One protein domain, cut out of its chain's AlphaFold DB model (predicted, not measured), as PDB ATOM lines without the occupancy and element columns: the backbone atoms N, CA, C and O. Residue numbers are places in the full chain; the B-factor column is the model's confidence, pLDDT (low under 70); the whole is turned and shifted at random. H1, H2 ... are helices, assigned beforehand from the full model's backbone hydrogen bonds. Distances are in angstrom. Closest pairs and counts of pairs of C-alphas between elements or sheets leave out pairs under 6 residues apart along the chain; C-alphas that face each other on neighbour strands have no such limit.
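Overview. This is residues 7 to 90 of the 245 residues of an uncharacterized protein of Euryarchaeota archaeon (UniProt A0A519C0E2). Two longer helices, H2 and H5, stand about perpendicular to each other, with H2 beside the later half of H5, and three short helices, H1, H3 and H4, are set around H2. The earlier part of H5 reaches away from these helices, and a long stretch with no named element, residues 56 to 70, leads from H4 out to its first residue. The printed part has 84 residues with five named helices, in the order H1, H2, H3, H4, H5, and no named strand; the class is all helix. The whole is compact, with a radius of gyration of the C-alphas of 12.5 A, and spans 33 by 30 by 23 A.

Arrangement. Start with H1, residues 11 to 14, which touches H2, residues 24 to 34; their closest C-alphas, those of Pro 11 and Ala 33, are 4.8 A apart. Next look at H3, residues 36 to 41, which is close to H2 but not clearly touching, with the C-alphas of Val 32 and Ile 39 closest at 8.0 A. H2 and H3 run the same way at a steep tilt of 65 degrees. H4, residues 51 to 55, is also close to H2 but not clearly touching, its closest C-alphas being those of Glu 52 and Ile 30, 7.2 A apart. H1 and H4 are only just apart, at 8.4 A. Last comes H5, residues 71 to 89, which with residues 81 to 84 alone only just touches H2, with 3 pairs of C-alphas within 8 A. The closest of these are the C-alphas of Met 28 and Met 84, 6.8 A apart, and the two helices are about perpendicular, at 76 degrees. H3 and H5 are apart. In H3 and H5 every O i to N i+4 pair is within hydrogen-bond range; in H2 it is 5 of 7, in H4 0 of 1 with 2 of 2 O i to N i+3 pairs within range, and H1 is too short for such a pair.

Along the chain. Find C-alpha 11 at (375.606, 641.618, 467.576); from there H1 runs 5.2 A to C-alpha 14. H2 begins at C-alpha 24, at (358.788, 638.257, 468.514), and runs 16.1 A to Tyr 34. H3 measures 8.6 A from Gln 36 to Glu 41, and H4 7.6 A from Trp 51 to Leu 55. H5 runs 26.8 A from Glu 71 to C-alpha 89 at (362.550, 639.664, 453.432).

Size, cuts and confidence. The two C-alphas farthest apart, those of Met 7 and Lys 70, are 34.7 A apart. The printed part has no cut. The link from H2 to H3 is tight, and that from H4 to H5 is long, with 15 residues. The mean pLDDT of the printed part of this predicted model is 94.8, and no printed residue is under 70.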
ATOM      1  N   MET A   7     382.545 647.743 458.924       71.25
ATOM      2  CA  MET A   7     381.209 647.927 458.322       71.25
ATOM      3  C   MET A   7     380.060 647.265 459.099       71.25
ATOM      4  O   MET A   7     378.913 647.668 458.922       71.25
ATOM      5  N   PHE A   8     380.345 646.280 459.951       84.00
ATOM      6  CA  PHE A   8     379.326 645.524 460.684       84.00
ATOM      7  C   PHE A   8     379.474 645.738 462.185       84.00
ATOM      8  O   PHE A   8     380.590 645.762 462.707       84.00
ATOM      9  N   VAL A   9     378.345 645.921 462.864       91.25
ATOM     10  CA  VAL A   9     378.298 646.156 464.311       91.25
ATOM     11  C   VAL A   9     378.354 644.804 465.023       91.25
ATOM     12  O   VAL A   9     377.847 643.814 464.499       91.25
ATOM     13  N   ASN A  10     378.988 644.733 466.193       91.69
ATOM     14  CA  ASN A  10     378.942 643.518 467.008       91.69
ATOM     15  C   ASN A  10     377.471 643.211 467.365       91.69
ATOM     16  O   ASN A  10     376.784 644.138 467.803       91.69
ATOM     17  N   PRO A  11     376.971 641.969 467.192       94.31
ATOM     18  CA  PRO A  11     375.606 641.618 467.576       94.31
ATOM     19  C   PRO A  11     375.211 642.072 468.988       94.31
ATOM     20  O   PRO A  11     374.111 642.597 469.165       94.31
ATOM     21  N   GLU A  12     376.136 641.997 469.953       92.75
ATOM     22  CA  GLU A  12     375.896 642.422 471.340       92.75
ATOM     23  C   GLU A  12     375.504 643.909 471.462       92.75
ATOM     24  O   GLU A  12     374.749 644.295 472.354       92.75
ATOM     25  N   ASP A  13     375.992 644.757 470.555       93.56
ATOM     26  CA  ASP A  13     375.700 646.194 470.552       93.56
ATOM     27  C   ASP A  13     374.378 646.526 469.828       93.56
ATOM     28  O   ASP A  13     373.890 647.657 469.915       93.56
ATOM     29  N   MET A  14     373.798 645.571 469.093       94.00
ATOM     30  CA  MET A  14     372.537 645.737 468.355       94.00
ATOM     31  C   MET A  14     371.315 645.244 469.127       94.00
ATOM     32  O   MET A  14     370.207 645.721 468.879       94.00
ATOM     33  N   ILE A  15     371.509 644.279 470.024       95.25
ATOM     34  CA  ILE A  15     370.433 643.593 470.739       95.25
ATOM     35  C   ILE A  15     370.151 644.322 472.061       95.25
ATOM     36  O   ILE A  15     371.048 644.560 472.875       95.25
ATOM     37  N   ASP A  16     368.883 644.664 472.316       94.00
ATOM     38  CA  ASP A  16     368.467 645.181 473.625       94.00
ATOM     39  C   ASP A  16     368.317 644.036 474.634       94.00
ATOM     40  O   ASP A  16     367.235 643.495 474.854       94.00
ATOM     41  N   HIS A  17     369.423 643.695 475.290       92.50
ATOM     42  CA  HIS A  17     369.490 642.649 476.313       92.50
ATOM     43  C   HIS A  17     368.642 642.923 477.565       92.50
ATOM     44  O   HIS A  17     368.457 642.026 478.386       92.50
ATOM     45  N   ASN A  18     368.159 644.157 477.758       89.94
ATOM     46  CA  ASN A  18     367.241 644.488 478.851       89.94
ATOM     47  C   ASN A  18     365.772 644.448 478.411       89.94
ATOM     48  O   ASN A  18     364.880 644.572 479.259       89.94
ATOM     49  N   GLY A  19     365.528 644.316 477.107       88.75
ATOM     50  CA  GLY A  19     364.214 644.132 476.527       88.75
ATOM     51  C   GLY A  19     363.662 642.735 476.798       88.75
ATOM     52  O   GLY A  19     364.349 641.834 477.281       88.75
ATOM     53  N   ASP A  20     362.385 642.551 476.480       90.12
ATOM     54  CA  ASP A  20     361.813 641.212 476.439       90.12
ATOM     55  C   ASP A  20     362.204 640.552 475.116       90.12
ATOM     56  O   ASP A  20     361.700 640.953 474.073       90.12
ATOM     57  N   LEU A  21     363.107 639.573 475.143       92.06
ATOM     58  CA  LEU A  21     363.546 638.851 473.945       92.06
ATOM     59  C   LEU A  21     362.595 637.704 473.548       92.06
ATOM     60  O   LEU A  21     362.820 637.064 472.525       92.06
ATOM     61  N   ASN A  22     361.515 637.466 474.308       89.25
ATOM     62  CA  ASN A  22     360.412 636.573 473.913       89.25
ATOM     63  C   ASN A  22     359.339 637.286 473.090       89.25
ATOM     64  O   ASN A  22     358.525 636.647 472.426       89.25
ATOM     65  N   ASN A  23     359.335 638.618 473.125       90.50
ATOM     66  CA  ASN A  23     358.625 639.428 472.151       90.50
ATOM     67  C   ASN A  23     359.194 639.125 470.760       90.50
ATOM     68  O   ASN A  23     360.403 639.204 470.565       90.50
ATOM     69  N   PHE A  24     358.336 638.777 469.801       94.56
ATOM     70  CA  PHE A  24     358.788 638.257 468.514       94.56
ATOM     71  C   PHE A  24     359.512 639.306 467.653       94.56
ATOM     72  O   PHE A  24     360.466 638.974 466.953       94.56
ATOM     73  N   GLU A  25     359.121 640.580 467.742       95.75
ATOM     74  CA  GLU A  25     359.844 641.692 467.116       95.75
ATOM     75  C   GLU A  25     361.276 641.804 467.657       95.75
ATOM     76  O   GLU A  25     362.225 641.883 466.878       95.75
ATOM     77  N   ASN A  26     361.455 641.716 468.977       95.56
ATOM     78  CA  ASN A  26     362.784 641.734 469.594       95.56
ATOM     79  C   ASN A  26     363.566 640.444 469.321       95.56
ATOM     80  O   ASN A  26     364.755 640.499 469.020       95.56
ATOM     81  N   PHE A  27     362.909 639.287 469.370       96.94
ATOM     82  CA  PHE A  27     363.496 637.993 469.032       96.94
ATOM     83  C   PHE A  27     364.095 638.005 467.621       96.94
ATOM     84  O   PHE A  27     365.216 637.549 467.407       96.94
ATOM     85  N   MET A  28     363.389 638.618 466.666       97.69
ATOM     86  CA  MET A  28     363.854 638.789 465.293       97.69
ATOM     87  C   MET A  28     365.160 639.597 465.203       97.69
ATOM     88  O   MET A  28     366.015 639.302 464.365       97.69
ATOM     89  N   THR A  29     365.357 640.587 466.085       97.25
ATOM     90  CA  THR A  29     366.585 641.406 466.092       97.25
ATOM     91  C   THR A  29     367.840 640.588 466.372       97.25
ATOM     92  O   THR A  29     368.885 640.901 465.809       97.25
ATOM     93  N   ILE A  30     367.728 639.503 467.149       98.06
ATOM     94  CA  ILE A  30     368.835 638.579 467.411       98.06
ATOM     95  C   ILE A  30     369.326 637.995 466.080       98.06
ATOM     96  O   ILE A  30     370.494 638.127 465.725       98.06
ATOM     97  N   PHE A  31     368.429 637.414 465.281       98.31
ATOM     98  CA  PHE A  31     368.811 636.798 464.007       98.31
ATOM     99  C   PHE A  31     369.344 637.815 462.996       98.31
ATOM    100  O   PHE A  31     370.333 637.534 462.315       98.31
ATOM    101  N   VAL A  32     368.739 639.006 462.931       97.88
ATOM    102  CA  VAL A  32     369.220 640.109 462.079       97.88
ATOM    103  C   VAL A  32     370.641 640.519 462.463       97.88
ATOM    104  O   VAL A  32     371.480 640.701 461.581       97.88
ATOM    105  N   ALA A  33     370.931 640.636 463.760       97.50
ATOM    106  CA  ALA A  33     372.238 641.044 464.260       97.50
ATOM    107  C   ALA A  33     373.342 640.057 463.849       97.50
ATOM    108  O   ALA A  33     374.393 640.473 463.355       97.50
ATOM    109  N   TYR A  34     373.084 638.753 463.949       97.69
ATOM    110  CA  TYR A  34     374.040 637.720 463.540       97.69
ATOM    111  C   TYR A  34     374.165 637.559 462.016       97.69
ATOM    112  O   TYR A  34     375.217 637.153 461.525       97.69
ATOM    113  N   ASN A  35     373.138 637.930 461.244       97.94
ATOM    114  CA  ASN A  35     373.111 637.757 459.786       97.94
ATOM    115  C   ASN A  35     373.293 639.066 458.993       97.94
ATOM    116  O   ASN A  35     373.060 639.090 457.785       97.94
ATOM    117  N   GLN A  36     373.773 640.152 459.617       97.25
ATOM    118  CA  GLN A  36     374.010 641.452 458.958       97.25
ATOM    119  C   GLN A  36     374.789 641.340 457.641       97.25
ATOM    120  O   GLN A  36     374.472 642.008 456.655       97.25
ATOM    121  N   LYS A  37     375.827 640.497 457.623       95.94
ATOM    122  CA  LYS A  37     376.653 640.286 456.435       95.94
ATOM    123  C   LYS A  37     375.873 639.573 455.332       95.94
ATOM    124  O   LYS A  37     375.947 640.001 454.183       95.94
ATOM    125  N   ASN A  38     375.108 638.535 455.672       97.19
ATOM    126  CA  ASN A  38     374.243 637.825 454.728       97.19
ATOM    127  C   ASN A  38     373.220 638.788 454.120       97.19
ATOM    128  O   ASN A  38     373.082 638.835 452.901       97.19
ATOM    129  N   ILE A  39     372.601 639.631 454.951       96.62
ATOM    130  CA  ILE A  39     371.655 640.669 454.523       96.62
ATOM    131  C   ILE A  39     372.326 641.654 453.555       96.62
ATOM    132  O   ILE A  39     371.818 641.887 452.460       96.62
ATOM    133  N   ALA A  40     373.486 642.209 453.917       96.25
ATOM    134  CA  ALA A  40     374.194 643.187 453.086       96.25
ATOM    135  C   ALA A  40     374.669 642.608 451.742       96.25
ATOM    136  O   ALA A  40     374.749 643.330 450.746       96.25
ATOM    137  N   GLU A  41     374.989 641.314 451.707       95.62
ATOM    138  CA  GLU A  41     375.465 640.611 450.514       95.62
ATOM    139  C   GLU A  41     374.337 639.933 449.712       95.62
ATOM    140  O   GLU A  41     374.607 639.405 448.632       95.62
ATOM    141  N   GLY A  42     373.093 639.942 450.207       94.81
ATOM    142  CA  GLY A  42     371.961 639.244 449.589       94.81
ATOM    143  C   GLY A  42     372.137 637.722 449.553       94.81
ATOM    144  O   GLY A  42     371.807 637.087 448.551       94.81
ATOM    145  N   LYS A  43     372.724 637.150 450.607       97.00
ATOM    146  CA  LYS A  43     372.950 635.709 450.775       97.00
ATOM    147  C   LYS A  43     371.952 635.107 451.753       97.00
ATOM    148  O   LYS A  43     371.446 635.798 452.634       97.00
ATOM    149  N   ASP A  44     371.752 633.799 451.626       97.56
ATOM    150  CA  ASP A  44     370.974 633.018 452.584       97.56
ATOM    151  C   ASP A  44     371.574 633.122 453.986       97.56
ATOM    152  O   ASP A  44     372.796 633.202 454.139       97.56
ATOM    153  N   TRP A  45     370.709 633.162 454.997       98.06
ATOM    154  CA  TRP A  45     371.117 633.263 456.394       98.06
ATOM    155  C   TRP A  45     371.653 631.917 456.865       98.06
ATOM    156  O   TRP A  45     370.962 630.899 456.805       98.06
ATOM    157  N   ASP A  46     372.897 631.920 457.327       97.06
ATOM    158  CA  ASP A  46     373.621 630.722 457.752       97.06
ATOM    159  C   ASP A  46     374.335 630.889 459.099       97.06
ATOM    160  O   ASP A  46     374.928 629.929 459.582       97.06
ATOM    161  N   ASN A  47     374.241 632.064 459.732       96.81
ATOM    162  CA  ASN A  47     374.842 632.316 461.038       96.81
ATOM    163  C   ASN A  47     373.798 632.129 462.140       96.81
ATOM    164  O   ASN A  47     372.852 632.917 462.260       96.81
ATOM    165  N   TRP A  48     373.970 631.076 462.939       97.44
ATOM    166  CA  TRP A  48     373.158 630.850 464.130       97.44
ATOM    167  C   TRP A  48     373.567 631.820 465.252       97.44
ATOM    168  O   TRP A  48     374.767 632.027 465.450       97.44
ATOM    169  N   PRO A  49     372.613 632.428 465.981       96.62
ATOM    170  CA  PRO A  49     372.942 633.256 467.137       96.62
ATOM    171  C   PRO A  49     373.614 632.477 468.276       96.62
ATOM    172  O   PRO A  49     373.415 631.271 468.411       96.62
ATOM    173  N   GLU A  50     374.375 633.173 469.123       90.56
ATOM    174  CA  GLU A  50     375.040 632.568 470.281       90.56
ATOM    175  C   GLU A  50     374.188 632.700 471.564       90.56
ATOM    176  O   GLU A  50     373.033 632.273 471.627       90.56
ATOM    177  N   TRP A  51     374.767 633.255 472.632       94.12
ATOM    178  CA  TRP A  51     374.247 633.165 473.993       94.12
ATOM    179  C   TRP A  51     372.949 633.949 474.226       94.12
ATOM    180  O   TRP A  51     372.247 633.676 475.202       94.12
ATOM    181  N   GLU A  52     372.586 634.893 473.357       95.88
ATOM    182  CA  GLU A  52     371.352 635.674 473.481       95.88
ATOM    183  C   GLU A  52     370.103 634.791 473.390       95.88
ATOM    184  O   GLU A  52     369.084 635.113 474.001       95.88
ATOM    185  N   LEU A  53     370.180 633.633 472.722       95.12
ATOM    186  CA  LEU A  53     369.080 632.663 472.706       95.12
ATOM    187  C   LEU A  53     368.784 632.089 474.097       95.12
ATOM    188  O   LEU A  53     367.628 631.769 474.372       95.12
ATOM    189  N   CYS A  54     369.769 632.048 475.006       93.81
ATOM    190  CA  CYS A  54     369.563 631.659 476.406       93.81
ATOM    191  C   CYS A  54     368.698 632.649 477.195       93.81
ATOM    192  O   CYS A  54     368.248 632.330 478.296       93.81
ATOM    193  N   LEU A  55     368.499 633.862 476.675       92.94
ATOM    194  CA  LEU A  55     367.612 634.867 477.261       92.94
ATOM    195  C   LEU A  55     366.170 634.750 476.745       92.94
ATOM    196  O   LEU A  55     365.310 635.542 477.133       92.94
ATOM    197  N   THR A  56     365.911 633.776 475.876       92.75
ATOM    198  CA  THR A  56     364.606 633.515 475.271       92.75
ATOM    199  C   THR A  56     364.042 632.188 475.767       92.75
ATOM    200  O   THR A  56     364.699 631.405 476.450       92.75
ATOM    201  N   GLU A  57     362.802 631.927 475.394       90.56
ATOM    202  CA  GLU A  57     362.065 630.709 475.680       90.56
ATOM    203  C   GLU A  57     362.182 629.664 474.557       90.56
ATOM    204  O   GLU A  57     361.495 628.639 474.596       90.56
ATOM    205  N   ILE A  58     363.049 629.889 473.555       93.12
ATOM    206  CA  ILE A  58     363.400 628.839 472.593       93.12
ATOM    207  C   ILE A  58     364.006 627.645 473.340       93.12
ATOM    208  O   ILE A  58     364.670 627.802 474.365       93.12
ATOM    209  N   LYS A  59     363.772 626.436 472.823       91.44
ATOM    210  CA  LYS A  59     364.245 625.195 473.442       91.44
ATOM    211  C   LYS A  59     365.753 625.232 473.713       91.44
ATOM    212  O   LYS A  59     366.534 625.579 472.831       91.44
ATOM    213  N   ASP A  60     366.139 624.811 474.917       91.50
ATOM    214  CA  ASP A  60     367.526 624.850 475.401       91.50
ATOM    215  C   ASP A  60     368.526 624.105 474.503       91.50
ATOM    216  O   ASP A  60     369.689 624.492 474.405       91.50
ATOM    217  N   ASP A  61     368.090 623.055 473.803       92.25
ATOM    218  CA  ASP A  61     368.925 622.314 472.849       92.25
ATOM    219  C   ASP A  61     369.260 623.118 471.579       92.25
ATOM    220  O   ASP A  61     370.153 622.748 470.819       92.25
ATOM    221  N   LEU A  62     368.584 624.245 471.355       94.69
ATOM    222  CA  LEU A  62     368.844 625.160 470.249       94.69
ATOM    223  C   LEU A  62     369.728 626.350 470.645       94.69
ATOM    224  O   LEU A  62     370.125 627.090 469.751       94.69
ATOM    225  N   HIS A  63     370.062 626.541 471.928       94.62
ATOM    226  CA  HIS A  63     370.797 627.733 472.388       94.62
ATOM    227  C   HIS A  63     372.201 627.862 471.792       94.62
ATOM    228  O   HIS A  63     372.614 628.968 471.476       94.62
ATOM    229  N   PHE A  64     372.921 626.754 471.611       93.69
ATOM    230  CA  PHE A  64     374.290 626.758 471.090       93.69
ATOM    231  C   PHE A  64     374.478 625.675 470.043       93.69
ATOM    232  O   PHE A  64     373.912 624.595 470.178       93.69
ATOM    233  N   GLU A  65     375.323 625.934 469.049       93.12
ATOM    234  CA  GLU A  65     375.797 624.888 468.147       93.12
ATOM    235  C   GLU A  65     376.881 624.033 468.817       93.12
ATOM    236  O   GLU A  65     377.817 624.549 469.432       93.12
ATOM    237  N   ALA A  66     376.765 622.715 468.674       91.31
ATOM    238  CA  ALA A  66     377.728 621.734 469.150       91.31
ATOM    239  C   ALA A  66     378.057 620.716 468.046       91.31
ATOM    240  O   ALA A  66     377.208 620.355 467.229       91.31
ATOM    241  N   GLU A  67     379.297 620.218 468.021       90.06
ATOM    242  CA  GLU A  67     379.734 619.235 467.014       90.06
ATOM    243  C   GLU A  67     378.963 617.910 467.126       90.06
ATOM    244  O   GLU A  67     378.770 617.203 466.136       90.06
ATOM    245  N   GLU A  68     378.521 617.570 468.335       93.06
ATOM    246  CA  GLU A  68     377.737 616.379 468.655       93.06
ATOM    247  C   GLU A  68     376.223 616.533 468.444       93.06
ATOM    248  O   GLU A  68     375.470 615.608 468.778       93.06
ATOM    249  N   ASP A  69     375.761 617.669 467.916       94.06
ATOM    250  CA  ASP A  69     374.338 617.895 467.698       94.06
ATOM    251  C   ASP A  69     373.726 616.850 466.768       94.06
ATOM    252  O   ASP A  69     374.287 616.428 465.752       94.06
ATOM    253  N   LYS A  70     372.512 616.430 467.122       95.88
ATOM    254  CA  LYS A  70     371.743 615.504 466.295       95.88
ATOM    255  C   LYS A  70     371.342 616.195 464.996       95.88
ATOM    256  O   LYS A  70     371.049 617.387 464.978       95.88
ATOM    257  N   GLU A  71     371.214 615.407 463.931       95.69
ATOM    258  CA  GLU A  71     370.761 615.894 462.622       95.69
ATOM    259  C   GLU A  71     369.420 616.644 462.706       95.69
ATOM    260  O   GLU A  71     369.251 617.670 462.057       95.69
ATOM    261  N   GLU A  72     368.506 616.193 463.571       94.50
ATOM    262  CA  GLU A  72     367.231 616.867 463.843       94.50
ATOM    263  C   GLU A  72     367.417 618.282 464.417       94.50
ATOM    264  O   GLU A  72     366.778 619.221 463.950       94.50
ATOM    265  N   THR A  73     368.321 618.457 465.385       95.69
ATOM    266  CA  THR A  73     368.631 619.757 466.002       95.69
ATOM    267  C   THR A  73     369.268 620.699 464.980       95.69
ATOM    268  O   THR A  73     368.836 621.842 464.838       95.69
ATOM    269  N   ILE A  74     370.228 620.197 464.195       96.50
ATOM    270  CA  ILE A  74     370.868 620.950 463.105       96.50
ATOM    271  C   ILE A  74     369.821 621.392 462.076       96.50
ATOM    272  O   ILE A  74     369.810 622.547 461.650       96.50
ATOM    273  N   GLN A  75     368.924 620.489 461.677       96.69
ATOM    274  CA  GLN A  75     367.865 620.799 460.722       96.69
ATOM    275  C   GLN A  75     366.886 621.831 461.289       96.69
ATOM    276  O   GLN A  75     366.551 622.793 460.606       96.69
ATOM    277  N   LYS A  76     366.500 621.705 462.561       96.69
ATOM    278  CA  LYS A  76     365.607 622.658 463.226       96.69
ATOM    279  C   LYS A  76     366.201 624.069 463.296       96.69
ATOM    280  O   LYS A  76     365.467 625.032 463.094       96.69
ATOM    281  N   ARG A  77     367.515 624.213 463.513       97.44
ATOM    282  CA  ARG A  77     368.201 625.521 463.429       97.44
ATOM    283  C   ARG A  77     368.167 626.101 462.018       97.44
ATOM    284  O   ARG A  77     367.842 627.273 461.849       97.44
ATOM    285  N   LYS A  78     368.417 625.281 460.992       97.75
ATOM    286  CA  LYS A  78     368.288 625.711 459.586       97.75
ATOM    287  C   LYS A  78     366.873 626.176 459.258       97.75
ATOM    288  O   LYS A  78     366.706 627.190 458.589       97.75
ATOM    289  N   ASP A  79     365.865 625.469 459.751       97.88
ATOM    290  CA  ASP A  79     364.468 625.827 459.520       97.88
ATOM    291  C   ASP A  79     364.078 627.115 460.261       97.88
ATOM    292  O   ASP A  79     363.337 627.932 459.712       97.88
ATOM    293  N   TRP A  80     364.631 627.361 461.455       98.19
ATOM    294  CA  TRP A  80     364.516 628.656 462.135       98.19
ATOM    295  C   TRP A  80     365.172 629.789 461.340       98.19
ATOM    296  O   TRP A  80     364.536 630.821 461.147       98.19
ATOM    297  N   LEU A  81     366.393 629.604 460.827       98.56
ATOM    298  CA  LEU A  81     367.057 630.605 459.978       98.56
ATOM    299  C   LEU A  81     366.232 630.906 458.723       98.56
ATOM    300  O   LEU A  81     366.008 632.072 458.403       98.56
ATOM    301  N   ALA A  82     365.706 629.873 458.062       98.50
ATOM    302  CA  ALA A  82     364.853 630.025 456.887       98.50
ATOM    303  C   ALA A  82     363.541 630.763 457.204       98.50
ATOM    304  O   ALA A  82     363.097 631.598 456.413       98.50
ATOM    305  N   LEU A  83     362.919 630.476 458.352       98.62
ATOM    306  CA  LEU A  83     361.732 631.188 458.823       98.62
ATOM    307  C   LEU A  83     362.036 632.671 459.071       98.62
ATOM    308  O   LEU A  83     361.311 633.529 458.569       98.62
ATOM    309  N   MET A  84     363.107 632.971 459.807       98.56
ATOM    310  CA  MET A  84     363.491 634.344 460.152       98.56
ATOM    311  C   MET A  84     363.852 635.150 458.909       98.56
ATOM    312  O   MET A  84     363.311 636.234 458.707       98.56
ATOM    313  N   GLN A  85     364.678 634.590 458.024       98.62
ATOM    314  CA  GLN A  85     365.016 635.220 456.751       98.62
ATOM    315  C   GLN A  85     363.757 635.499 455.920       98.62
ATOM    316  O   GLN A  85     363.585 636.600 455.404       98.62
ATOM    317  N   PHE A  86     362.832 634.538 455.824       98.69
ATOM    318  CA  PHE A  86     361.589 634.746 455.080       98.69
ATOM    319  C   PHE A  86     360.740 635.880 455.667       98.69
ATOM    320  O   PHE A  86     360.186 636.681 454.916       98.69
ATOM    321  N   ILE A  87     360.624 635.951 456.996       98.44
ATOM    322  CA  ILE A  87     359.898 637.026 457.682       98.44
ATOM    323  C   ILE A  87     360.578 638.375 457.438       98.44
ATOM    324  O   ILE A  87     359.883 639.340 457.136       98.44
ATOM    325  N   HIS A  88     361.910 638.436 457.521       98.38
ATOM    326  CA  HIS A  88     362.695 639.642 457.252       98.38
ATOM    327  C   HIS A  88     362.470 640.181 455.835       98.38
ATOM    328  O   HIS A  88     362.256 641.376 455.640       98.38
ATOM    329  N   ASP A  89     362.536 639.292 454.846       98.00
ATOM    330  CA  ASP A  89     362.550 639.664 453.432       98.00
ATOM    331  C   ASP A  89     361.137 639.913 452.872       98.00
ATOM    332  O   ASP A  89     360.972 640.478 451.786       98.00
ATOM    333  N   SER A  90     360.096 639.479 453.587       97.75
ATOM    334  CA  SER A  90     358.716 639.559 453.121       97.75
ATOM    335  C   SER A  90     358.067 640.906 453.428       97.75
ATOM    336  O   SER A  90     357.762 641.231 454.570       97.75
TER     337      SER A  90